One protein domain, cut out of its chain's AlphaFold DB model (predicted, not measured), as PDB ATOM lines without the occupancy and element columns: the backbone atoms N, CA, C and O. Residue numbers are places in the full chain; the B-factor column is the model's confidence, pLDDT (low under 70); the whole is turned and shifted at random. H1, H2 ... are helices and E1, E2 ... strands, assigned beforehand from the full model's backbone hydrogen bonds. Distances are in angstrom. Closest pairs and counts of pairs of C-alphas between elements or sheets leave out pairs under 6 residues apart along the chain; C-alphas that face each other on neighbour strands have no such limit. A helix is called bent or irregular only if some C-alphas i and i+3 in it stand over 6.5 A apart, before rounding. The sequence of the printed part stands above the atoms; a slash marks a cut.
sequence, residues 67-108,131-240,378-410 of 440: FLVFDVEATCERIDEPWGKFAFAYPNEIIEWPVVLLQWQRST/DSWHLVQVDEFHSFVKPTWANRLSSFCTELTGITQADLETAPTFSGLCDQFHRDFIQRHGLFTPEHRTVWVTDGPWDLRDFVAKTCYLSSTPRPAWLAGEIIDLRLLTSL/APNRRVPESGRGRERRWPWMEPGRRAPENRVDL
ATOM      1  N   PHE A  67      36.000  17.216  50.227       98.88
ATOM      2  CA  PHE A  67      37.400  17.541  49.968       98.88
ATOM      3  C   PHE A  67      37.966  16.509  48.999       98.88
ATOM      4  O   PHE A  67      37.819  15.309  49.224       98.88
ATOM      5  N   LEU A  68      38.587  16.972  47.918       98.88
ATOM      6  CA  LEU A  68      39.261  16.121  46.945       98.88
ATOM      7  C   LEU A  68      40.765  16.265  47.133       98.88
ATOM      8  O   LEU A  68      41.341  17.271  46.721       98.88
ATOM      9  N   VAL A  69      41.379  15.285  47.791       98.94
ATOM     10  CA  VAL A  69      42.829  15.255  47.993       98.94
ATOM     11  C   VAL A  69      43.484  14.715  46.728       98.94
ATOM     12  O   VAL A  69      43.078  13.666  46.225       98.94
ATOM     13  N   PHE A  70      44.439  15.470  46.196       98.56
ATOM     14  CA  PHE A  70      44.935  15.344  44.830       98.56
ATOM     15  C   PHE A  70      46.446  15.567  44.789       98.56
ATOM     16  O   PHE A  70      46.920  16.574  45.315       98.56
ATOM     17  N   ASP A  71      47.173  14.632  44.178       98.56
ATOM     18  CA  ASP A  71      48.639  14.648  44.091       98.56
ATOM     19  C   ASP A  71      49.073  13.938  42.800       98.56
ATOM     20  O   ASP A  71      48.988  12.715  42.698       98.56
ATOM     21  N   VAL A  72      49.378  14.691  41.742       98.69
ATOM     22  CA  VAL A  72      49.618  14.096  40.418       98.69
ATOM     23  C   VAL A  72      51.062  13.678  40.245       98.69
ATOM     24  O   VAL A  72      51.982  14.427  40.557       98.69
ATOM     25  N   GLU A  73      51.261  12.564  39.548       98.62
ATOM     26  CA  GLU A  73      52.550  12.301  38.917       98.62
ATOM     27  C   GLU A  73      52.564  12.861  37.496       98.62
ATOM     28  O   GLU A  73      51.560  12.841  36.772       98.62
ATOM     29  N   ALA A  74      53.730  13.338  37.066       98.06
ATOM     30  CA  ALA A  74      53.923  13.919  35.745       98.06
ATOM     31  C   ALA A  74      55.215  13.421  35.083       98.06
ATOM     32  O   ALA A  74      56.173  13.038  35.758       98.06
ATOM     33  N   THR A  75      55.265  13.465  33.749       97.62
ATOM     34  CA  THR A  75      56.494  13.185  32.999       97.62
ATOM     35  C   THR A  75      57.616  14.088  33.488       97.62
ATOM     36  O   THR A  75      57.420  15.286  33.702       97.62
ATOM     37  N   CYS A  76      58.809  13.532  33.662       94.81
ATOM     38  CA  CYS A  76      59.967  14.288  34.113       94.81
ATOM     39  C   CYS A  76      61.265  13.754  33.504       94.81
ATOM     40  O   CYS A  76      61.349  12.625  33.011       94.81
ATOM     41  N   GLU A  77      62.299  14.587  33.542       90.94
ATOM     42  CA  GLU A  77      63.651  14.245  33.124       90.94
ATOM     43  C   GLU A  77      64.635  14.601  34.230       90.94
ATOM     44  O   GLU A  77      64.421  15.541  34.998       90.94
ATOM     45  N   ARG A  78      65.734  13.845  34.291       87.75
ATOM     46  CA  ARG A  78      66.865  14.220  35.128       87.75
ATOM     47  C   ARG A  78      67.510  15.457  34.516       87.75
ATOM     48  O   ARG A  78      67.982  15.420  33.384       87.75
ATOM     49  N   ILE A  79      67.533  16.534  35.287       81.94
ATOM     50  CA  ILE A  79      68.221  17.768  34.936       81.94
ATOM     51  C   ILE A  79      69.352  17.942  35.950       81.94
ATOM     52  O   ILE A  79      69.096  18.222  37.120       81.94
ATOM     53  N   ASP A  80      70.589  17.701  35.512       74.62
ATOM     54  CA  ASP A  80      71.774  17.728  36.380       74.62
ATOM     55  C   ASP A  80      72.028  19.126  36.966       74.62
ATOM     56  O   ASP A  80      71.597  20.136  36.414       74.62
ATOM     57  N   GLU A  81      72.741  19.216  38.088       66.25
ATOM     58  CA  GLU A  81      73.109  20.509  38.677       66.25
ATOM     59  C   GLU A  81      74.072  21.321  37.784       66.25
ATOM     60  O   GLU A  81      74.833  20.742  37.001       66.25
ATOM     61  N   PRO A  82      74.061  22.669  37.874       59.59
ATOM     62  CA  PRO A  82      73.200  23.531  38.712       59.59
ATOM     63  C   PRO A  82      71.757  23.697  38.187       59.59
ATOM     64  O   PRO A  82      70.950  24.429  38.761       59.59
ATOM     65  N   TRP A  83      71.405  23.001  37.103       64.25
ATOM     66  CA  TRP A  83      70.178  23.188  36.326       64.25
ATOM     67  C   TRP A  83      68.911  22.616  36.987       64.25
ATOM     68  O   TRP A  83      67.816  22.803  36.456       64.25
ATOM     69  N   GLY A  84      69.027  21.975  38.158       59.22
ATOM     70  CA  GLY A  84      67.905  21.394  38.909       59.22
ATOM     71  C   GLY A  84      66.800  22.400  39.264       59.22
ATOM     72  O   GLY A  84      65.625  22.038  39.286       59.22
ATOM     73  N   LYS A  85      67.130  23.692  39.421       62.00
ATOM     74  CA  LYS A  85      66.130  24.763  39.625       62.00
ATOM     75  C   LYS A  85      65.160  24.935  38.447       62.00
ATOM     76  O   LYS A  85      64.034  25.390  38.632       62.00
ATOM     77  N   PHE A  86      65.551  24.514  37.241       68.12
ATOM     78  CA  PHE A  86      64.708  24.549  36.044       68.12
ATOM     79  C   PHE A  86      63.864  23.281  35.855       68.12
ATOM     80  O   PHE A  86      63.123  23.195  34.876       68.12
ATOM     81  N   ALA A  87      63.908  22.317  36.784       73.06
ATOM     82  CA  ALA A  87      63.074  21.111  36.725       73.06
ATOM     83  C   ALA A  87      61.577  21.447  36.607       73.06
ATOM     84  O   ALA A  87      60.865  20.856  35.796       73.06
ATOM     85  N   PHE A  88      61.114  22.491  37.304       79.31
ATOM     86  CA  PHE A  88      59.732  22.978  37.204       79.31
ATOM     87  C   PHE A  88      59.419  23.728  35.903       79.31
ATOM     88  O   PHE A  88      58.253  24.051  35.652       79.31
ATOM     89  N   ALA A  89      60.410  24.013  35.058       87.75
ATOM     90  CA  ALA A  89      60.197  24.579  33.733       87.75
ATOM     91  C   ALA A  89      60.015  23.508  32.653       87.75
ATOM     92  O   ALA A  89      59.549  23.864  31.576       87.75
ATOM     93  N   TYR A  90      60.316  22.231  32.922       92.31
ATOM     94  CA  TYR A  90      60.120  21.145  31.956       92.31
ATOM     95  C   TYR A  90      58.662  21.104  31.447       92.31
ATOM     96  O   TYR A  90      57.743  21.416  32.220       92.31
ATOM     97  N   PRO A  91      58.402  20.749  30.173       94.88
ATOM     98  CA  PRO A  91      57.049  20.573  29.639       94.88
ATOM     99  C   PRO A  91      56.379  19.287  30.160       94.88
ATOM    100  O   PRO A  91      56.059  18.375  29.407       94.88
ATOM    101  N   ASN A  92      56.177  19.212  31.478       96.12
ATOM    102  CA  ASN A  92      55.551  18.067  32.133       96.12
ATOM    103  C   ASN A  92      54.117  17.848  31.617       96.12
ATOM    104  O   ASN A  92      53.340  18.801  31.494       96.12
ATOM    105  N   GLU A  93      53.749  16.586  31.421       97.31
ATOM    106  CA  GLU A  93      52.373  16.125  31.226       97.31
ATOM    107  C   GLU A  93      52.000  15.197  32.375       97.31
ATOM    108  O   GLU A  93      52.800  14.348  32.760       97.31
ATOM    109  N   ILE A  94      50.794  15.343  32.919       98.56
ATOM    110  CA  ILE A  94      50.279  14.433  33.948       98.56
ATOM    111  C   ILE A  94      50.220  13.004  33.390       98.56
ATOM    112  O   ILE A  94      49.750  12.805  32.267       98.56
ATOM    113  N   ILE A  95      50.678  12.035  34.188       98.75
ATOM    114  CA  ILE A  95      50.695  10.597  33.871       98.75
ATOM    115  C   ILE A  95      49.988   9.728  34.918       98.75
ATOM    116  O   ILE A  95      49.627   8.595  34.608       98.75
ATOM    117  N   GLU A  96      49.704  10.261  36.106       98.81
ATOM    118  CA  GLU A  96      48.840   9.640  37.116       98.81
ATOM    119  C   GLU A  96      47.828  10.662  37.635       98.81
ATOM    120  O   GLU A  96      48.172  11.809  37.913       98.81
ATOM    121  N   TRP A  97      46.571  10.243  37.768       98.75
ATOM    122  CA  TRP A  97      45.466  11.052  38.272       98.75
ATOM    123  C   TRP A  97      44.793  10.361  39.464       98.75
ATOM    124  O   TRP A  97      43.846   9.586  39.276       98.75
ATOM    125  N   PRO A  98      45.273  10.616  40.689       98.56
ATOM    126  CA  PRO A  98      44.707  10.059  41.906       98.56
ATOM    127  C   PRO A  98      43.843  11.089  42.630       98.56
ATOM    128  O   PRO A  98      44.255  12.222  42.850       98.56
ATOM    129  N   VAL A  99      42.650  10.696  43.054       98.88
ATOM    130  CA  VAL A  99      41.770  11.540  43.862       98.88
ATOM    131  C   VAL A  99      41.230  10.724  45.020       98.88
ATOM    132  O   VAL A  99      40.600   9.692  44.806       98.88
ATOM    133  N   VAL A 100      41.412  11.221  46.240       98.94
ATOM    134  CA  VAL A 100      40.759  10.678  47.434       98.94
ATOM    135  C   VAL A 100      39.648  11.637  47.853       98.94
ATOM    136  O   VAL A 100      39.893  12.819  48.104       98.94
ATOM    137  N   LEU A 101      38.409  11.143  47.907       98.88
ATOM    138  CA  LEU A 101      37.247  11.918  48.336       98.88
ATOM    139  C   LEU A 101      37.039  11.761  49.838       98.88
ATOM    140  O   LEU A 101      36.786  10.656  50.324       98.88
ATOM    141  N   LEU A 102      37.057  12.885  50.551       98.88
ATOM    142  CA  LEU A 102      36.711  12.957  51.964       98.88
ATOM    143  C   LEU A 102      35.407  13.722  52.185       98.88
ATOM    144  O   LEU A 102      35.169  14.752  51.547       98.88
ATOM    145  N   GLN A 103      34.591  13.252  53.127       98.31
ATOM    146  CA  GLN A 103      33.354  13.912  53.555       98.31
ATOM    147  C   GLN A 103      33.163  13.786  55.065       98.31
ATOM    148  O   GLN A 103      33.757  12.931  55.723       98.31
ATOM    149  N   TRP A 104      32.329  14.658  55.622       97.31
ATOM    150  CA  TRP A 104      32.001  14.629  57.041       97.31
ATOM    151  C   TRP A 104      30.976  13.543  57.363       97.31
ATOM    152  O   TRP A 104      29.965  13.394  56.674       97.31
ATOM    153  N   GLN A 105      31.192  12.849  58.473       94.44
ATOM    154  CA  GLN A 105      30.260  11.890  59.044       94.44
ATOM    155  C   GLN A 105      29.910  12.303  60.478       94.44
ATOM    156  O   GLN A 105      30.761  12.795  61.216       94.44
ATOM    157  N   ARG A 106      28.640  12.125  60.863       90.56
ATOM    158  CA  ARG A 106      28.187  12.297  62.251       90.56
ATOM    159  C   ARG A 106      28.477  11.025  63.032       90.56
ATOM    160  O   ARG A 106      28.134   9.934  62.577       90.56
ATOM    161  N   SER A 107      29.042  11.177  64.217       83.62
ATOM    162  CA  SER A 107      29.050  10.147  65.245       83.62
ATOM    163  C   SER A 107      27.772  10.289  66.064       83.62
ATOM    164  O   SER A 107      27.620  11.239  66.825       83.62
ATOM    165  N   THR A 108      26.827   9.363  65.900       70.50
ATOM    166  CA  THR A 108      25.691   9.254  66.821       70.50
ATOM    167  C   THR A 108      26.182   8.540  68.073       70.50
ATOM    168  O   THR A 108      26.442   7.336  68.025       70.50
ATOM    169  N   ASP A 131      26.436  16.734  68.272       68.56
ATOM    170  CA  ASP A 131      26.919  16.040  67.077       68.56
ATOM    171  C   ASP A 131      28.446  16.132  67.000       68.56
ATOM    172  O   ASP A 131      29.010  17.163  66.624       68.56
ATOM    173  N   SER A 132      29.125  15.036  67.331       86.44
ATOM    174  CA  SER A 132      30.538  14.888  67.017       86.44
ATOM    175  C   SER A 132      30.674  14.568  65.531       86.44
ATOM    176  O   SER A 132      29.997  13.687  64.998       86.44
ATOM    177  N   TRP A 133      31.533  15.316  64.847       92.56
ATOM    178  CA  TRP A 133      31.793  15.156  63.424       92.56
ATOM    179  C   TRP A 133      33.220  14.695  63.204       92.56
ATOM    180  O   TRP A 133      34.156  15.226  63.801       92.56
ATOM    181  N   HIS A 134      33.393  13.766  62.277       94.56
ATOM    182  CA  HIS A 134      34.704  13.311  61.844       94.56
ATOM    183  C   HIS A 134      34.766  13.281  60.321       94.56
ATOM    184  O   HIS A 134      33.778  13.002  59.639       94.56
ATOM    185  N   LEU A 135      35.930  13.629  59.781       97.38
ATOM    186  CA  LEU A 135      36.182  13.576  58.349       97.38
ATOM    187  C   LEU A 135      36.614  12.153  57.981       97.38
ATOM    188  O   LEU A 135      37.520  11.606  58.609       97.38
ATOM    189  N   VAL A 136      35.973  11.550  56.982       97.50
ATOM    190  CA  VAL A 136      36.264  10.181  56.537       97.50
ATOM    191  C   VAL A 136      36.497  10.123  55.047       97.50
ATOM    192  O   VAL A 136      35.932  10.903  54.283       97.50
ATOM    193  N   GLN A 137      37.307   9.156  54.637       98.25
ATOM    194  CA  GLN A 137      37.426   8.776  53.243       98.25
ATOM    195  C   GLN A 137      36.178   8.014  52.796       98.25
ATOM    196  O   GLN A 137      35.776   7.049  53.442       98.25
ATOM    197  N   VAL A 138      35.576   8.460  51.694       97.94
ATOM    198  CA  VAL A 138      34.314   7.921  51.164       97.94
ATOM    199  C   VAL A 138      34.513   7.171  49.857       97.94
ATOM    200  O   VAL A 138      33.844   6.169  49.627       97.94
ATOM    201  N   ASP A 139      35.411   7.648  48.997       98.56
ATOM    202  CA  ASP A 139      35.675   7.033  47.696       98.56
ATOM    203  C   ASP A 139      37.073   7.411  47.191       98.56
ATOM    204  O   ASP A 139      37.703   8.345  47.697       98.56
ATOM    205  N   GLU A 140      37.543   6.709  46.166       98.56
ATOM    206  CA  GLU A 140      38.776   7.020  45.446       98.56
ATOM    207  C   GLU A 140      38.554   6.933  43.936       98.56
ATOM    208  O   GLU A 140      37.794   6.108  43.432       98.56
ATOM    209  N   PHE A 141      39.266   7.773  43.195       98.69
ATOM    210  CA  PHE A 141      39.406   7.651  41.755       98.69
ATOM    211  C   PHE A 141      40.883   7.557  41.408       98.69
ATOM    212  O   PHE A 141      41.697   8.323  41.918       98.69
ATOM    213  N   HIS A 142      41.226   6.647  40.506       98.56
ATOM    214  CA  HIS A 142      42.587   6.488  40.020       98.56
ATOM    215  C   HIS A 142      42.575   6.191  38.528       98.56
ATOM    216  O   HIS A 142      41.777   5.381  38.055       98.56
ATOM    217  N   SER A 143      43.451   6.861  37.788       98.69
ATOM    218  CA  SER A 143      43.706   6.566  36.383       98.69
ATOM    219  C   SER A 143      45.125   6.968  36.025       98.69
ATOM    220  O   SER A 143      45.572   8.057  36.375       98.69
ATOM    221  N   PHE A 144      45.797   6.147  35.226       98.75
ATOM    222  CA  PHE A 144      46.939   6.626  34.456       98.75
ATOM    223  C   PHE A 144      46.479   7.549  33.327       98.75
ATOM    224  O   PHE A 144      45.306   7.542  32.935       98.75
ATOM    225  N   VAL A 145      47.401   8.347  32.796       98.62
ATOM    226  CA  VAL A 145      47.128   9.312  31.729       98.62
ATOM    227  C   VAL A 145      48.193   9.199  30.659       98.62
ATOM    228  O   VAL A 145      49.386   9.231  30.941       98.62
ATOM    229  N   LYS A 146      47.763   9.077  29.407       98.12
ATOM    230  CA  LYS A 146      48.666   8.964  28.268       98.12
ATOM    231  C   LYS A 146      49.175  10.347  27.843       98.12
ATOM    232  O   LYS A 146      48.368  11.139  27.333       98.12
ATOM    233  N   PRO A 147      50.483  10.636  27.987       96.94
ATOM    234  CA  PRO A 147      51.074  11.886  27.525       96.94
ATOM    235  C   PRO A 147      51.116  11.934  25.992       96.94
ATOM    236  O   PRO A 147      51.177  10.908  25.307       96.94
ATOM    237  N   THR A 148      51.057  13.142  25.439       93.38
ATOM    238  CA  THR A 148      50.972  13.398  23.995       93.38
ATOM    239  C   THR A 148      52.251  13.978  23.404       93.38
ATOM    240  O   THR A 148      52.537  13.721  22.234       93.38
ATOM    241  N   TRP A 149      53.023  14.720  24.195       93.88
ATOM    242  CA  TRP A 149      54.309  15.299  23.823       93.88
ATOM    243  C   TRP A 149      55.462  14.376  24.236       93.88
ATOM    244  O   TRP A 149      56.149  13.840  23.365       93.88
ATOM    245  N   ALA A 150      55.620  14.096  25.532       91.75
ATOM    246  CA  ALA A 150      56.647  13.189  26.058       91.75
ATOM    247  C   ALA A 150      56.109  11.752  26.156       91.75
ATOM    248  O   ALA A 150      55.965  11.184  27.236       91.75
ATOM    249  N   ASN A 151      55.778  11.154  25.008       92.31
ATOM    250  CA  ASN A 151      55.110   9.846  24.952       92.31
ATOM    251  C   ASN A 151      55.993   8.634  25.314       92.31
ATOM    252  O   ASN A 151      55.489   7.509  25.371       92.31
ATOM    253  N   ARG A 152      57.288   8.859  25.556       96.06
ATOM    254  CA  ARG A 152      58.237   7.876  26.080       96.06
ATOM    255  C   ARG A 152      58.760   8.364  27.420       96.06
ATOM    256  O   ARG A 152      59.393   9.417  27.472       96.06
ATOM    257  N   LEU A 153      58.517   7.596  28.477       97.12
ATOM    258  CA  LEU A 153      59.024   7.935  29.804       97.12
ATOM    259  C   LEU A 153      60.550   7.834  29.844       97.12
ATOM    260  O   LEU A 153      61.146   6.908  29.292       97.12
ATOM    261  N   SER A 154      61.182   8.781  30.534       96.50
ATOM    262  CA  SER A 154      62.602   8.679  30.863       96.50
ATOM    263  C   SER A 154      62.823   7.610  31.942       96.50
ATOM    264  O   SER A 154      61.926   7.326  32.748       96.50
ATOM    265  N   SER A 155      64.034   7.046  32.009       97.00
ATOM    266  CA  SER A 155      64.402   6.126  33.097       97.00
ATOM    267  C   SER A 155      64.259   6.795  34.460       97.00
ATOM    268  O   SER A 155      63.725   6.193  35.380       97.00
ATOM    269  N   PHE A 156      64.639   8.073  34.561       95.81
ATOM    270  CA  PHE A 156      64.480   8.860  35.782       95.81
ATOM    271  C   PHE A 156      63.018   8.954  36.226       95.81
ATOM    272  O   PHE A 156      62.732   8.752  37.398       95.81
ATOM    273  N   CYS A 157      62.095   9.223  35.299       97.06
ATOM    274  CA  CYS A 157      60.668   9.292  35.607       97.06
ATOM    275  C   CYS A 157      60.147   7.944  36.102       97.06
ATOM    276  O   CYS A 157      59.517   7.889  37.150       97.06
ATOM    277  N   THR A 158      60.496   6.859  35.408       97.94
ATOM    278  CA  THR A 158      60.098   5.497  35.799       97.94
ATOM    279  C   THR A 158      60.662   5.116  37.173       97.94
ATOM    280  O   THR A 158      59.952   4.569  38.010       97.94
ATOM    281  N   GLU A 159      61.933   5.424  37.441       97.81
ATOM    282  CA  GLU A 159      62.582   5.176  38.734       97.81
ATOM    283  C   GLU A 159      61.972   6.014  39.855       97.81
ATOM    284  O   GLU A 159      61.813   5.516  40.969       97.81
ATOM    285  N   LEU A 160      61.633   7.275  39.572       96.50
ATOM    286  CA  LEU A 160      61.059   8.193  40.544       96.50
ATOM    287  C   LEU A 160      59.627   7.795  40.877       96.50
ATOM    288  O   LEU A 160      59.350   7.600  42.053       96.50
ATOM    289  N   THR A 161      58.759   7.604  39.882       97.88
ATOM    290  CA  THR A 161      57.312   7.422  40.092       97.88
ATOM    291  C   THR A 161      56.879   5.957  40.202       97.88
ATOM    292  O   THR A 161      55.846   5.621  40.776       97.88
ATOM    293  N   GLY A 162      57.686   5.038  39.670       98.06
ATOM    294  CA  GLY A 162      57.328   3.624  39.536       98.06
ATOM    295  C   GLY A 162      56.375   3.329  38.374       98.06
ATOM    296  O   GLY A 162      56.050   2.164  38.158       98.06
ATOM    297  N   ILE A 163      55.947   4.346  37.618       98.31
ATOM    298  CA  ILE A 163      55.053   4.199  36.466       98.31
ATOM    299  C   ILE A 163      55.862   3.733  35.261       98.31
ATOM    300  O   ILE A 163      56.864   4.346  34.889       98.31
ATOM    301  N   THR A 164      55.414   2.657  34.625       98.06
ATOM    302  CA  THR A 164      56.070   2.074  33.457       98.06
ATOM    303  C   THR A 164      55.430   2.545  32.157       98.06
ATOM    304  O   THR A 164      54.300   3.029  32.114       98.06
ATOM    305  N   GLN A 165      56.134   2.354  31.039       97.81
ATOM    306  CA  GLN A 165      55.568   2.653  29.723       97.81
ATOM    307  C   GLN A 165      54.288   1.845  29.442       97.81
ATOM    308  O   GLN A 165      53.365   2.379  28.828       97.81
ATOM    309  N   ALA A 166      54.227   0.592  29.909       97.88
ATOM    310  CA  ALA A 166      53.085  -0.297  29.711       97.88
ATOM    311  C   ALA A 166      51.819   0.227  30.406       97.88
ATOM    312  O   ALA A 166      50.737   0.151  29.827       97.88
ATOM    313  N   ASP A 167      51.961   0.844  31.585       97.56
ATOM    314  CA  ASP A 167      50.848   1.467  32.314       97.56
ATOM    315  C   ASP A 167      50.174   2.581  31.491       97.56
ATOM    316  O   ASP A 167      48.961   2.790  31.567       97.56
ATOM    317  N   LEU A 168      50.949   3.275  30.648       97.81
ATOM    318  CA  LEU A 168      50.481   4.412  29.850       97.81
ATOM    319  C   LEU A 168      49.965   4.027  28.458       97.81
ATOM    320  O   LEU A 168      49.307   4.834  27.796       97.81
ATOM    321  N   GLU A 169      50.255   2.819  27.973       94.75
ATOM    322  CA  GLU A 169      49.896   2.408  26.612       94.75
ATOM    323  C   GLU A 169      48.380   2.372  26.399       94.75
ATOM    324  O   GLU A 169      47.893   2.880  25.376       94.75
ATOM    325  N   THR A 170      47.658   1.838  27.389       93.81
ATOM    326  CA  THR A 170      46.194   1.698  27.412       93.81
ATOM    327  C   THR A 170      45.480   2.839  28.136       93.81
ATOM    328  O   THR A 170      44.249   2.865  28.159       93.81
ATOM    329  N   ALA A 171      46.224   3.774  28.731       98.12
ATOM    330  CA  ALA A 171      45.660   4.896  29.470       98.12
ATOM    331  C   ALA A 171      44.898   5.876  28.547       98.12
ATOM    332  O   ALA A 171      45.274   6.063  27.381       98.12
ATOM    333  N   PRO A 172      43.836   6.541  29.043       98.31
ATOM    334  CA  PRO A 172      43.168   7.606  28.304       98.31
ATOM    335  C   PRO A 172      44.094   8.814  28.112       98.31
ATOM    336  O   PRO A 172      44.985   9.079  28.917       98.31
ATOM    337  N   THR A 173      43.858   9.604  27.062       98.00
ATOM    338  CA  THR A 173      44.458  10.945  26.959       98.00
ATOM    339  C   THR A 173      43.888  11.860  28.043       98.00
ATOM    340  O   THR A 173      42.807  11.597  28.569       98.00
ATOM    341  N   PHE A 174      44.550  12.981  28.333       98.06
ATOM    342  CA  PHE A 174      44.075  13.928  29.350       98.06
ATOM    343  C   PHE A 174      42.630  14.419  29.124       98.06
ATOM    344  O   PHE A 174      41.849  14.497  30.069       98.06
ATOM    345  N   SER A 175      42.232  14.682  27.872       96.81
ATOM    346  CA  SER A 175      40.837  15.021  27.549       96.81
ATOM    347  C   SER A 175      39.884  13.867  27.871       96.81
ATOM    348  O   SER A 175      38.848  14.085  28.491       96.81
ATOM    349  N   GLY A 176      40.240  12.636  27.482       98.19
ATOM    350  CA  GLY A 176      39.423  11.455  27.763       98.19
ATOM    351  C   GLY A 176      39.309  11.167  29.261       98.19
ATOM    352  O   GLY A 176      38.231  10.817  29.734       98.19
ATOM    353  N   LEU A 177      40.390  11.380  30.014       98.50
ATOM    354  CA  LEU A 177      40.389  11.326  31.471       98.50
ATOM    355  C   LEU A 177      39.430  12.363  32.062       98.50
ATOM    356  O   LEU A 177      38.627  12.009  32.919       98.50
ATOM    357  N   CYS A 178      39.487  13.624  31.618       98.38
ATOM    358  CA  CYS A 178      38.593  14.676  32.113       98.38
ATOM    359  C   CYS A 178      37.116  14.297  31.924       98.38
ATOM    360  O   CYS A 178      36.316  14.477  32.843       98.38
ATOM    361  N   ASP A 179      36.764  13.736  30.764       98.12
ATOM    362  CA  ASP A 179      35.400  13.285  30.470       98.12
ATOM    363  C   ASP A 179      34.981  12.103  31.356       98.12
ATOM    364  O   ASP A 179      33.865  12.081  31.883       98.12
ATOM    365  N   GLN A 180      35.875  11.123  31.540       98.31
ATOM    366  CA  GLN A 180      35.647   9.974  32.420       98.31
ATOM    367  C   GLN A 180      35.482  10.417  33.871       98.31
ATOM    368  O   GLN A 180      34.461  10.123  34.481       98.31
ATOM    369  N   PHE A 181      36.420  11.194  34.407       98.56
ATOM    370  CA  PHE A 181      36.370  11.686  35.779       98.56
ATOM    371  C   PHE A 181      35.141  12.567  36.034       98.56
ATOM    372  O   PHE A 181      34.498  12.445  37.078       98.56
ATOM    373  N   HIS A 182      34.752  13.415  35.075       98.38
ATOM    374  CA  HIS A 182      33.553  14.236  35.217       98.38
ATOM    375  C   HIS A 182      32.280  13.385  35.307       98.38
ATOM    376  O   HIS A 182      31.482  13.558  36.229       98.38
ATOM    377  N   ARG A 183      32.085  12.463  34.359       97.88
ATOM    378  CA  ARG A 183      30.897  11.601  34.314       97.88
ATOM    379  C   ARG A 183      30.866  10.628  35.484       97.88
ATOM    380  O   ARG A 183      29.847  10.480  36.151       97.88
ATOM    381  N   ASP A 184      31.980   9.947  35.703       97.75
ATOM    382  CA  ASP A 184      32.031   8.823  36.610       97.75
ATOM    383  C   ASP A 184      32.182   9.342  38.037       97.75
ATOM    384  O   ASP A 184      31.399   8.960  38.884       97.75
ATOM    385  N   PHE A 185      33.069  10.285  38.337       98.38
ATOM    386  CA  PHE A 185      33.287  10.706  39.724       98.38
ATOM    387  C   PHE A 185      32.486  11.952  40.123       98.38
ATOM    388  O   PHE A 185      31.707  11.922  41.076       98.38
ATOM    389  N   ILE A 186      32.636  13.050  39.378       98.19
ATOM    390  CA  ILE A 186      32.078  14.360  39.755       98.19
ATOM    391  C   ILE A 186      30.548  14.333  39.768       98.19
ATOM    392  O   ILE A 186      29.934  14.732  40.758       98.19
ATOM    393  N   GLN A 187      29.925  13.834  38.695       97.56
ATOM    394  CA  GLN A 187      28.465  13.772  38.585       97.56
ATOM    395  C   GLN A 187      27.850  12.770  39.565       97.56
ATOM    396  O   GLN A 187      26.851  13.094  40.207       97.56
ATOM    397  N   ARG A 188      28.455  11.583  39.723       97.19
ATOM    398  CA  ARG A 188      27.961  10.541  40.641       97.19
ATOM    399  C   ARG A 188      27.883  11.035  42.084       97.19
ATOM    400  O   ARG A 188      26.918  10.731  42.777       97.19
ATOM    401  N   HIS A 189      28.872  11.817  42.511       97.62
ATOM    402  CA  HIS A 189      28.959  12.356  43.870       97.62
ATOM    403  C   HIS A 189      28.323  13.745  44.035       97.62
ATOM    404  O   HIS A 189      28.331  14.289  45.138       97.62
ATOM    405  N   GLY A 190      27.770  14.335  42.967       97.06
ATOM    406  CA  GLY A 190      27.145  15.665  43.006       97.06
ATOM    407  C   GLY A 190      28.115  16.809  43.325       97.06
ATOM    408  O   GLY A 190      27.702  17.833  43.874       97.06
ATOM    409  N   LEU A 191      29.401  16.635  43.010       97.50
ATOM    410  CA  LEU A 191      30.483  17.541  43.401       97.50
ATOM    411  C   LEU A 191      30.465  18.845  42.592       97.50
ATOM    412  O   LEU A 191      29.998  18.890  41.455       97.50
ATOM    413  N   PHE A 192      31.028  19.905  43.178       96.56
ATOM    414  CA  PHE A 192      31.109  21.251  42.587       96.56
ATOM    415  C   PHE A 192      29.751  21.848  42.173       96.56
ATOM    416  O   PHE A 192      29.648  22.565  41.176       96.56
ATOM    417  N   THR A 193      28.705  21.586  42.958       95.00
ATOM    418  CA  THR A 193      27.377  22.192  42.781       95.00
ATOM    419  C   THR A 193      27.142  23.300  43.816       95.00
ATOM    420  O   THR A 193      27.795  23.311  44.864       95.00
ATOM    421  N   PRO A 194      26.222  24.256  43.571       91.00
ATOM    422  CA  PRO A 194      25.884  25.281  44.565       91.00
ATOM    423  C   PRO A 194      25.417  24.692  45.905       91.00
ATOM    424  O   PRO A 194      25.685  25.263  46.963       91.00
ATOM    425  N   GLU A 195      24.739  23.545  45.863       90.25
ATOM    426  CA  GLU A 195      24.204  22.840  47.027       90.25
ATOM    427  C   GLU A 195      25.216  21.901  47.700       90.25
ATOM    428  O   GLU A 195      24.971  21.480  48.833       90.25
ATOM    429  N   HIS A 196      26.322  21.562  47.023       94.50
ATOM    430  CA  HIS A 196      27.369  20.665  47.515       94.50
ATOM    431  C   HIS A 196      28.748  21.274  47.252       94.50
ATOM    432  O   HIS A 196      29.398  21.061  46.220       94.50
ATOM    433  N   ARG A 197      29.225  22.039  48.234       96.38
ATOM    434  CA  ARG A 197      30.493  22.756  48.135       96.38
ATOM    435  C   ARG A 197      31.652  21.774  48.216       96.38
ATOM    436  O   ARG A 197      31.809  21.062  49.204       96.38
ATOM    437  N   THR A 198      32.476  21.768  47.177       98.19
ATOM    438  CA  THR A 198      33.644  20.889  47.042       98.19
ATOM    439  C   THR A 198      34.900  21.735  46.886       98.19
ATOM    440  O   THR A 198      34.847  22.773  46.226       98.19
ATOM    441  N   VAL A 199      36.011  21.300  47.480       98.56
ATOM    442  CA  VAL A 199      37.317  21.966  47.371       98.56
ATOM    443  C   VAL A 199      38.420  20.955  47.081       98.56
ATOM    444  O   VAL A 199      38.359  19.816  47.546       98.56
ATOM    445  N   TRP A 200      39.428  21.376  46.321       98.75
ATOM    446  CA  TRP A 200      40.651  20.600  46.134       98.75
ATOM    447  C   TRP A 200      41.625  20.810  47.282       98.75
ATOM    448  O   TRP A 200      41.752  21.925  47.794       98.75
ATOM    449  N   VAL A 201      42.347  19.752  47.633       98.88
ATOM    450  CA  VAL A 201      43.438  19.781  48.602       98.88
ATOM    451  C   VAL A 201      44.683  19.176  47.969       98.88
ATOM    452  O   VAL A 201      44.624  18.057  47.470       98.88
ATOM    453  N   THR A 202      45.791  19.910  47.983       98.62
ATOM    454  CA  THR A 202      47.047  19.529  47.311       98.62
ATOM    455  C   THR A 202      48.249  19.748  48.235       98.62
ATOM    456  O   THR A 202      48.205  20.622  49.114       98.62
ATOM    457  N   ASP A 203      49.334  18.984  48.057       98.00
ATOM    458  CA  ASP A 203      50.591  19.168  48.806       98.00
ATOM    459  C   ASP A 203      51.440  20.301  48.199       98.00
ATOM    460  O   ASP A 203      52.486  20.114  47.580       98.00
ATOM    461  N   GLY A 204      50.959  21.535  48.360       96.00
ATOM    462  CA  GLY A 204      51.489  22.713  47.674       96.00
ATOM    463  C   GLY A 204      50.661  23.097  46.443       96.00
ATOM    464  O   GLY A 204      49.621  22.503  46.175       96.00
ATOM    465  N   PRO A 205      51.054  24.135  45.684       93.44
ATOM    466  CA  PRO A 205      50.225  24.657  44.594       93.44
ATOM    467  C   PRO A 205      50.411  23.939  43.247       93.44
ATOM    468  O   PRO A 205      49.691  24.251  42.295       93.44
ATOM    469  N   TRP A 206      51.417  23.074  43.115       94.81
ATOM    470  CA  TRP A 206      51.969  22.681  41.816       94.81
ATOM    471  C   TRP A 206      51.021  21.833  40.964       94.81
ATOM    472  O   TRP A 206      50.944  22.082  39.759       94.81
ATOM    473  N   ASP A 207      50.243  20.926  41.558       97.25
ATOM    474  CA  ASP A 207      49.299  20.047  40.852       97.25
ATOM    475  C   ASP A 207      48.350  20.829  39.944       97.25
ATOM    476  O   ASP A 207      48.301  20.635  38.727       97.25
ATOM    477  N   LEU A 208      47.636  21.794  40.524       95.75
ATOM    478  CA  LEU A 208      46.608  22.559  39.822       95.75
ATOM    479  C   LEU A 208      47.160  23.820  39.141       95.75
ATOM    480  O   LEU A 208      46.720  24.188  38.045       95.75
ATOM    481  N   ARG A 209      48.117  24.513  39.774       93.19
ATOM    482  CA  ARG A 209      48.683  25.752  39.217       93.19
ATOM    483  C   ARG A 209      49.599  25.465  38.032       93.19
ATOM    484  O   ARG A 209      49.532  26.200  37.048       93.19
ATOM    485  N   ASP A 210      50.422  24.419  38.126       93.12
ATOM    486  CA  ASP A 210      51.512  24.161  37.188       93.12
ATOM    487  C   ASP A 210      51.233  22.936  36.300       93.12
ATOM    488  O   ASP A 210      51.128  23.088  35.082       93.12
ATOM    489  N   PHE A 211      51.065  21.737  36.868       96.19
ATOM    490  CA  PHE A 211      50.944  20.496  36.087       96.19
ATOM    491  C   PHE A 211      49.658  20.433  35.256       96.19
ATOM    492  O   PHE A 211      49.716  20.133  34.059       96.19
ATOM    493  N   VAL A 212      48.508  20.810  35.826       95.81
ATOM    494  CA  VAL A 212      47.253  20.934  35.062       95.81
ATOM    495  C   VAL A 212      47.365  22.010  33.978       95.81
ATOM    496  O   VAL A 212      46.910  21.785  32.858       95.81
ATOM    497  N   ALA A 213      47.999  23.156  34.254       93.06
ATOM    498  CA  ALA A 213      48.161  24.226  33.261       93.06
ATOM    499  C   ALA A 213      48.978  23.760  32.046       93.06
ATOM    500  O   ALA A 213      48.556  23.923  30.897       93.06
ATOM    501  N   LYS A 214      50.132  23.131  32.299       94.06
ATOM    502  CA  LYS A 214      50.991  22.570  31.249       94.06
ATOM    503  C   LYS A 214      50.273  21.483  30.460       94.06
ATOM    504  O   LYS A 214      50.273  21.531  29.233       94.06
ATOM    505  N   THR A 215      49.610  20.557  31.150       95.62
ATOM    506  CA  THR A 215      48.916  19.433  30.507       95.62
ATOM    507  C   THR A 215      47.751  19.916  29.644       95.62
ATOM    508  O   THR A 215      47.615  19.474  28.504       95.62
ATOM    509  N   CYS A 216      46.951  20.881  30.118       93.81
ATOM    510  CA  CYS A 216      45.912  21.538  29.316       93.81
ATOM    511  C   CYS A 216      46.494  22.167  28.043       93.81
ATOM    512  O   CYS A 216      45.956  21.973  26.951       93.81
ATOM    513  N   TYR A 217      47.616  22.887  28.163       92.25
ATOM    514  CA  TYR A 217      48.282  23.497  27.015       92.25
ATOM    515  C   TYR A 217      48.758  22.441  26.006       92.25
ATOM    516  O   TYR A 217      48.372  22.502  24.840       92.25
ATOM    517  N   LEU A 218      49.549  21.460  26.449       93.81
ATOM    518  CA  LEU A 218      50.167  20.441  25.589       93.81
ATOM    519  C   LEU A 218      49.118  19.567  24.893       93.81
ATOM    520  O   LEU A 218      49.176  19.366  23.680       93.81
ATOM    521  N   SER A 219      48.089  19.146  25.627       92.62
ATOM    522  CA  SER A 219      46.992  18.341  25.077       92.62
ATOM    523  C   SER A 219      45.969  19.150  24.270       92.62
ATOM    524  O   SER A 219      45.075  18.567  23.660       92.62
ATOM    525  N   SER A 220      46.075  20.486  24.247       90.38
ATOM    526  CA  SER A 220      45.044  21.389  23.712       90.38
ATOM    527  C   SER A 220      43.657  21.192  24.351       90.38
ATOM    528  O   SER A 220      42.638  21.485  23.725       90.38
ATOM    529  N   THR A 221      43.617  20.715  25.597       90.56
ATOM    530  CA  THR A 221      42.381  20.495  26.356       90.56
ATOM    531  C   THR A 221      42.033  21.766  27.133       90.56
ATOM    532  O   THR A 221      42.858  22.242  27.916       90.56
ATOM    533  N   PRO A 222      40.832  22.350  26.959       89.62
ATOM    534  CA  PRO A 222      40.391  23.456  27.797       89.62
ATOM    535  C   PRO A 222      40.331  23.024  29.262       89.62
ATOM    536  O   PRO A 222      39.763  21.976  29.563       89.62
ATOM    537  N   ARG A 223      40.857  23.848  30.176       91.62
ATOM    538  CA  ARG A 223      40.767  23.574  31.614       91.62
ATOM    539  C   ARG A 223      39.293  23.464  32.038       91.62
ATOM    540  O   ARG A 223      38.576  24.466  31.933       91.62
ATOM    541  N   PRO A 224      38.839  22.305  32.549       93.19
ATOM    542  CA  PRO A 224      37.513  22.174  33.135       93.19
ATOM    543  C   PRO A 224      37.312  23.162  34.288       93.19
ATOM    544  O   PRO A 224      38.231  23.411  35.066       93.19
ATOM    545  N   ALA A 225      36.102  23.708  34.435       92.44
ATOM    546  CA  ALA A 225      35.809  24.712  35.465       92.44
ATOM    547  C   ALA A 225      36.070  24.201  36.893       92.44
ATOM    548  O   ALA A 225      36.481  24.970  37.756       92.44
ATOM    549  N   TRP A 226      35.879  22.900  37.118       95.50
ATOM    550  CA  TRP A 226      36.154  22.249  38.393       95.50
ATOM    551  C   TRP A 226      37.652  22.075  38.683       95.50
ATOM    552  O   TRP A 226      37.962  21.691  39.792       95.50
ATOM    553  N   LEU A 227      38.584  22.391  37.772       95.50
ATOM    554  CA  LEU A 227      40.043  22.421  38.028       95.50
ATOM    555  C   LEU A 227      40.591  23.825  38.332       95.50
ATOM    556  O   LEU A 227      41.782  24.093  38.169       95.50
ATOM    557  N   ALA A 228      39.728  24.752  38.733       92.81
ATOM    558  CA  ALA A 228      40.104  26.117  39.071       92.81
ATOM    559  C   ALA A 228      39.364  26.601  40.322       92.81
ATOM    560  O   ALA A 228      38.466  25.933  40.831       92.81
ATOM    561  N   GLY A 229      39.720  27.797  40.792       93.25
ATOM    562  CA  GLY A 229      39.079  28.429  41.938       93.25
ATOM    563  C   GLY A 229      39.853  28.235  43.235       93.25
ATOM    564  O   GLY A 229      41.082  28.223  43.244       93.25
ATOM    565  N   GLU A 230      39.125  28.194  44.343       94.88
ATOM    566  CA  GLU A 230      39.682  28.079  45.691       94.88
ATOM    567  C   GLU A 230      40.242  26.675  45.944       94.88
ATOM    568  O   GLU A 230      39.614  25.679  45.581       94.88
ATOM    569  N   ILE A 231      41.411  26.605  46.584       97.62
ATOM    570  CA  ILE A 231      42.055  25.346  46.975       97.62
ATOM    571  C   ILE A 231      42.588  25.440  48.408       97.62
ATOM    572  O   ILE A 231      42.835  26.535  48.931       97.62
ATOM    573  N   ILE A 232      42.809  24.281  49.019       98.62
ATOM    574  CA  ILE A 232      43.549  24.136  50.270       98.62
ATOM    575  C   ILE A 232      44.939  23.585  49.940       98.62
ATOM    576  O   ILE A 232      45.102  22.419  49.603       98.62
ATOM    577  N   ASP A 233      45.956  24.423  50.075       98.56
ATOM    578  CA  ASP A 233      47.351  24.002  50.154       98.56
ATOM    579  C   ASP A 233      47.600  23.399  51.545       98.56
ATOM    580  O   ASP A 233      47.551  24.098  52.571       98.56
ATOM    581  N   LEU A 234      47.843  22.088  51.584       98.62
ATOM    582  CA  LEU A 234      48.030  21.327  52.815       98.62
ATOM    583  C   LEU A 234      49.298  21.745  53.572       98.62
ATOM    584  O   LEU A 234      49.316  21.701  54.807       98.62
ATOM    585  N   ARG A 235      50.335  22.224  52.873       98.44
ATOM    586  CA  ARG A 235      51.592  22.699  53.477       98.44
ATOM    587  C   ARG A 235      51.355  23.980  54.263       98.44
ATOM    588  O   ARG A 235      51.825  24.111  55.398       98.44
ATOM    589  N   LEU A 236      50.576  24.904  53.696       98.31
ATOM    590  CA  LEU A 236      50.175  26.137  54.379       98.31
ATOM    591  C   LEU A 236      49.244  25.856  55.562       98.31
ATOM    592  O   LEU A 236      49.443  26.418  56.640       98.31
ATOM    593  N   LEU A 237      48.269  24.959  55.390       98.25
ATOM    594  CA  LEU A 237      47.355  24.574  56.468       98.25
ATOM    595  C   LEU A 237      48.109  23.931  57.646       98.25
ATOM    596  O   LEU A 237      47.901  24.305  58.800       98.25
ATOM    597  N   THR A 238      49.038  23.020  57.352       98.19
ATOM    598  CA  THR A 238      49.901  22.376  58.351       98.19
ATOM    599  C   THR A 238      50.771  23.404  59.077       98.19
ATOM    600  O   THR A 238      50.857  23.404  60.306       98.19
ATOM    601  N   SER A 239      51.383  24.330  58.336       97.88
ATOM    602  CA  SER A 239      52.204  25.400  58.915       97.88
ATOM    603  C   SER A 239      51.392  26.289  59.861       97.88
ATOM    604  O   SER A 239      51.847  26.611  60.960       97.88
ATOM    605  N   LEU A 240      50.163  26.635  59.467       97.69
ATOM    606  CA  LEU A 240      49.234  27.409  60.288       97.69
ATOM    607  C   LEU A 240      48.856  26.675  61.582       97.69
ATOM    608  O   LEU A 240      48.832  27.289  62.652       97.69
ATOM    609  N   ALA A 378      39.646  25.832  55.680       96.56
ATOM    610  CA  ALA A 378      39.371  26.977  54.815       96.56
ATOM    611  C   ALA A 378      40.327  27.024  53.607       96.56
ATOM    612  O   ALA A 378      41.479  26.591  53.722       96.56
ATOM    613  N   PRO A 379      39.891  27.583  52.461       97.31
ATOM    614  CA  PRO A 379      40.767  27.741  51.313       97.31
ATOM    615  C   PRO A 379      41.841  28.787  51.621       97.31
ATOM    616  O   PRO A 379      41.580  29.804  52.262       97.31
ATOM    617  N   ASN A 380      43.062  28.529  51.165       97.50
ATOM    618  CA  ASN A 380      44.235  29.360  51.460       97.50
ATOM    619  C   ASN A 380      45.051  29.707  50.201       97.50
ATOM    620  O   ASN A 380      46.035  30.442  50.285       97.50
ATOM    621  N   ARG A 381      44.624  29.221  49.028       95.19
ATOM    622  CA  ARG A 381      45.141  29.605  47.712       95.19
ATOM    623  C   ARG A 381      44.022  29.650  46.676       95.19
ATOM    624  O   ARG A 381      42.925  29.129  46.882       95.19
ATOM    625  N   ARG A 382      44.327  30.263  45.530       93.31
ATOM    626  CA  ARG A 382      43.428  30.328  44.378       93.31
ATOM    627  C   ARG A 382      44.159  29.992  43.086       93.31
ATOM    628  O   ARG A 382      45.221  30.538  42.803       93.31
ATOM    629  N   VAL A 383      43.547  29.138  42.280       90.88
ATOM    630  CA  VAL A 383      43.990  28.781  40.933       90.88
ATOM    631  C   VAL A 383      43.180  29.596  39.914       90.88
ATOM    632  O   VAL A 383      41.950  29.644  40.025       90.88
ATOM    633  N   PRO A 384      43.823  30.250  38.924       83.69
ATOM    634  CA  PRO A 384      43.117  31.023  37.903       83.69
ATOM    635  C   PRO A 384      42.092  30.189  37.126       83.69
ATOM    636  O   PRO A 384      42.336  29.031  36.772       83.69
ATOM    637  N   GLU A 385      40.949  30.807  36.838       77.62
ATOM    638  CA  GLU A 385      39.912  30.234  35.980       77.62
ATOM    639  C   GLU A 385      40.285  30.424  34.511       77.62
ATOM    640  O   GLU A 385      40.912  31.418  34.132       77.62
ATOM    641  N   SER A 386      39.846  29.503  33.652       64.00
ATOM    642  CA  SER A 386      40.044  29.649  32.209       64.00
ATOM    643  C   SER A 386      39.435  30.972  31.719       64.00
ATOM    644  O   SER A 386      38.238  31.218  31.866       64.00
ATOM    645  N   GLY A 387      40.273  31.860  31.178       54.34
ATOM    646  CA  GLY A 387      39.858  33.172  30.670       54.34
ATOM    647  C   GLY A 387      39.697  34.288  31.716       54.34
ATOM    648  O   GLY A 387      39.352  35.406  31.329       54.34
ATOM    649  N   ARG A 388      39.969  34.043  33.009       55.09
ATOM    650  CA  ARG A 388      39.989  35.072  34.068       55.09
ATOM    651  C   ARG A 388      41.255  34.971  34.924       55.09
ATOM    652  O   ARG A 388      41.512  33.954  35.558       55.09
ATOM    653  N   GLY A 389      41.998  36.074  35.012       61.25
ATOM    654  CA  GLY A 389      43.316  36.105  35.657       61.25
ATOM    655  C   GLY A 389      44.442  35.695  34.702       61.25
ATOM    656  O   GLY A 389      44.194  35.345  33.546       61.25
ATOM    657  N   ARG A 390      45.695  35.787  35.161       68.38
ATOM    658  CA  ARG A 390      46.867  35.357  34.386       68.38
ATOM    659  C   ARG A 390      47.243  33.939  34.812       68.38
ATOM    660  O   ARG A 390      47.820  33.749  35.876       68.38
ATOM    661  N   GLU A 391      46.883  32.944  34.004       79.56
ATOM    662  CA  GLU A 391      47.440  31.594  34.150       79.56
ATOM    663  C   GLU A 391      48.957  31.647  33.924       79.56
ATOM    664  O   GLU A 391      49.434  32.392  33.058       79.56
ATOM    665  N   ARG A 392      49.716  30.882  34.720       85.00
ATOM    666  CA  ARG A 392      51.174  30.825  34.594       85.00
ATOM    667  C   ARG A 392      51.544  30.356  33.190       85.00
ATOM    668  O   ARG A 392      50.888  29.491  32.613       85.00
ATOM    669  N   ARG A 393      52.598  30.946  32.630       87.50
ATOM    670  CA  ARG A 393      53.115  30.588  31.309       87.50
ATOM    671  C   ARG A 393      54.589  30.253  31.398       87.50
ATOM    672  O   ARG A 393      55.307  30.841  32.201       87.50
ATOM    673  N   TRP A 394      55.026  29.359  30.523       90.69
ATOM    674  CA  TRP A 394      56.419  28.942  30.431       90.69
ATOM    675  C   TRP A 394      57.043  29.412  29.113       90.69
ATOM    676  O   TRP A 394      56.317  29.586  28.129       90.69
ATOM    677  N   PRO A 395      58.374  29.600  29.056       89.44
ATOM    678  CA  PRO A 395      59.069  30.129  27.876       89.44
ATOM    679  C   PRO A 395      58.868  29.323  26.585       89.44
ATOM    680  O   PRO A 395      58.949  29.877  25.491       89.44
ATOM    681  N   TRP A 396      58.569  28.028  26.697       91.50
ATOM    682  CA  TRP A 396      58.296  27.152  25.556       91.50
ATOM    683  C   TRP A 396      56.858  27.248  25.021       91.50
ATOM    684  O   TRP A 396      56.561  26.725  23.945       91.50
ATOM    685  N   MET A 397      55.966  27.971  25.706       90.94
ATOM    686  CA  MET A 397      54.590  28.181  25.253       90.94
ATOM    687  C   MET A 397      54.458  29.367  24.285       90.94
ATOM    688  O   MET A 397      54.968  30.460  24.526       90.94
ATOM    689  N   GLU A 398      53.654  29.197  23.232       84.81
ATOM    690  CA  GLU A 398      53.369  30.210  22.196       84.81
ATOM    691  C   GLU A 398      52.888  31.547  22.779       84.81
ATOM    692  O   GLU A 398      51.858  31.563  23.454       84.81
ATOM    693  N   PRO A 399      53.566  32.680  22.527       78.56
ATOM    694  CA  PRO A 399      53.116  33.986  23.003       78.56
ATOM    695  C   PRO A 399      51.699  34.333  22.519       78.56
ATOM    696  O   PRO A 399      51.353  34.091  21.368       78.56
ATOM    697  N   GLY A 400      50.872  34.915  23.392       68.75
ATOM    698  CA  GLY A 400      49.551  35.455  23.025       68.75
ATOM    699  C   GLY A 400      48.446  34.426  22.751       68.75
ATOM    700  O   GLY A 400      47.293  34.818  22.578       68.75
ATOM    701  N   ARG A 401      48.753  33.125  22.764       68.88
ATOM    702  CA  ARG A 401      47.762  32.070  22.534       68.88
ATOM    703  C   ARG A 401      46.747  31.989  23.679       68.88
ATOM    704  O   ARG A 401      47.128  31.805  24.836       68.88
ATOM    705  N   ARG A 402      45.457  32.051  23.344       59.06
ATOM    706  CA  ARG A 402      44.332  31.682  24.223       59.06
ATOM    707  C   ARG A 402      43.663  30.420  23.666       59.06
ATOM    708  O   ARG A 402      43.606  30.241  22.454       59.06
ATOM    709  N   ALA A 403      43.215  29.517  24.535       53.44
ATOM    710  CA  ALA A 403      42.496  28.311  24.118       53.44
ATOM    711  C   ALA A 403      41.065  28.648  23.625       53.44
ATOM    712  O   ALA A 403      40.452  29.529  24.232       53.44
ATOM    713  N   PRO A 404      40.481  27.940  22.627       52.53
ATOM    714  CA  PRO A 404      41.072  26.995  21.677       52.53
ATOM    715  C   PRO A 404      40.739  27.381  20.217       52.53
ATOM    716  O   PRO A 404      39.657  27.068  19.729       52.53
ATOM    717  N   GLU A 405      41.657  28.022  19.489       54.72
ATOM    718  CA  GLU A 405      41.432  28.277  18.049       54.72
ATOM    719  C   GLU A 405      42.219  27.333  17.123       54.72
ATOM    720  O   GLU A 405      41.825  27.187  15.976       54.72
ATOM    721  N   ASN A 406      43.249  26.613  17.606       64.88
ATOM    722  CA  ASN A 406      43.992  25.591  16.841       64.88
ATOM    723  C   ASN A 406      44.604  24.507  17.761       64.88
ATOM    724  O   ASN A 406      44.652  24.687  18.980       64.88
ATOM    725  N   ARG A 407      45.101  23.385  17.211       77.69
ATOM    726  CA  ARG A 407      45.910  22.374  17.939       77.69
ATOM    727  C   ARG A 407      47.334  22.905  18.170       77.69
ATOM    728  O   ARG A 407      47.839  23.634  17.322       77.69
ATOM    729  N   VAL A 408      47.958  22.606  19.312       82.00
ATOM    730  CA  VAL A 408      49.367  22.978  19.565       82.00
ATOM    731  C   VAL A 408      50.295  22.177  18.649       82.00
ATOM    732  O   VAL A 408      50.150  20.958  18.535       82.00
ATOM    733  N   ASP A 409      51.253  22.856  18.014       84.75
ATOM    734  CA  ASP A 409      52.331  22.195  17.280       84.75
ATOM    735  C   ASP A 409      53.399  21.702  18.264       84.75
ATOM    736  O   ASP A 409      54.280  22.446  18.703       84.75
ATOM    737  N   LEU A 410      53.316  20.419  18.604       86.06
ATOM    738  CA  LEU A 410      54.228  19.759  19.537       86.06
ATOM    739  C   LEU A 410      55.697  19.800  19.077       86.06
ATOM    740  O   LEU A 410      56.592  19.806  19.921       86.06
TER     741      LEU A 410
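This is residues 67 to 108, 131 to 240 and 378 to 410 of the 440 residues of the protein "SAP domain-containing protein" of Rhodotorula sp. CCFEE 5036 (UniProt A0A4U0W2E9). A strongly twisted sheet of six strands has two helices, H4 and H5, packed on one face, and it curls round H5. Its two long strands, E2 and E3, make the longest axis; H2 and H3 lie by one end of them, and residues 80 to 86, partly in H1, stick out. The 185 printed residues hold E1 H1 E2 E3 H2 H3 H4 E4 H5 E5 H6 E6 in that order, a mixed class of helices and strands. The mixed sheet runs E3 E2 E1 E4 E5 E6. The whole is compact, with a radius of gyration of the C-alphas of 17.3 A and spans of 55 by 37 by 36 A.

Start at E1, residues 67 to 70, antiparallel to E2, residues 94 to 107; look for N 69 and O 100, 2.9 A apart. E3, residues 132 to 144, is antiparallel to E2, with N 99 and O 141 at 2.8 A. On the other side of E1 is E4, residues 198 to 202, parallel, with N 68 and O 199 at 2.9 A. E5, residues 229 to 233, is parallel to E4, with N 232 and O 200 at 2.9 A. E6, residues 381 to 383, is antiparallel to E5, with N 229 and O 383 at 3.0 A. H4, residues 174 to 186, lies over E2 at a height over the sheet of 9.6 A, along the strands at 10 degrees on the local plane. H5, residues 206 to 219, is on the same face, in two layers, a sheet with helices on one face. E4, H5 and E5 form a strand-helix-strand unit, parallel neighbour strands with a helix between, whose crossover is right-handed. H4 touches H5 with residues 174 to 175 alone, the C-alphas of Phe 174 and Ser 219 being closest at 6.8 A, at a steep tilt of 54 degrees, opposite ways. H1, residues 83 to 89, is near H5 and not on the sheet; H2, residues 155 to 161, is not on it either. H3, residues 165 to 169, and H6, residues 234 to 240, only graze the sheet. In H2, H3, H4 and H6 every O i to N i+4 pair is within hydrogen-bond range; H5 has 7 of 10, and H1 0 of 3, with 3 of 4 O i to N i+3 pairs.

Find C-alpha 67 at (37.400, 17.541, 49.968), where E1 begins. E2 spans 38.1 A from C-alpha 94 and E3 37.4 A from C-alpha 132. H4 runs 15.9 A, and H5 runs 18.0 A from C-alpha 206 at (51.969, 22.681, 41.816). H1 is irregular, C-alphas 85 and 88 being 7.1 A apart, and H5 only just, C-alphas 209 and 212 being 6.52 A apart. E6 ends at C-alpha 383, (43.990, 28.781, 40.933).

The C-alphas of Thr 108 and Asp 409 are farthest apart, 57.7 A. Residues 109 to 130 and 241 to 377 are not printed; the gaps between C-alphas are 6.9 A and 11.3 A. The links E1 to H1 and H4 to E4 are long, and residues 384 to 410 hold no named element. The model's pLDDT is under 70 at residues 81 to 86, 131, 386 to 390 and 400 to 406.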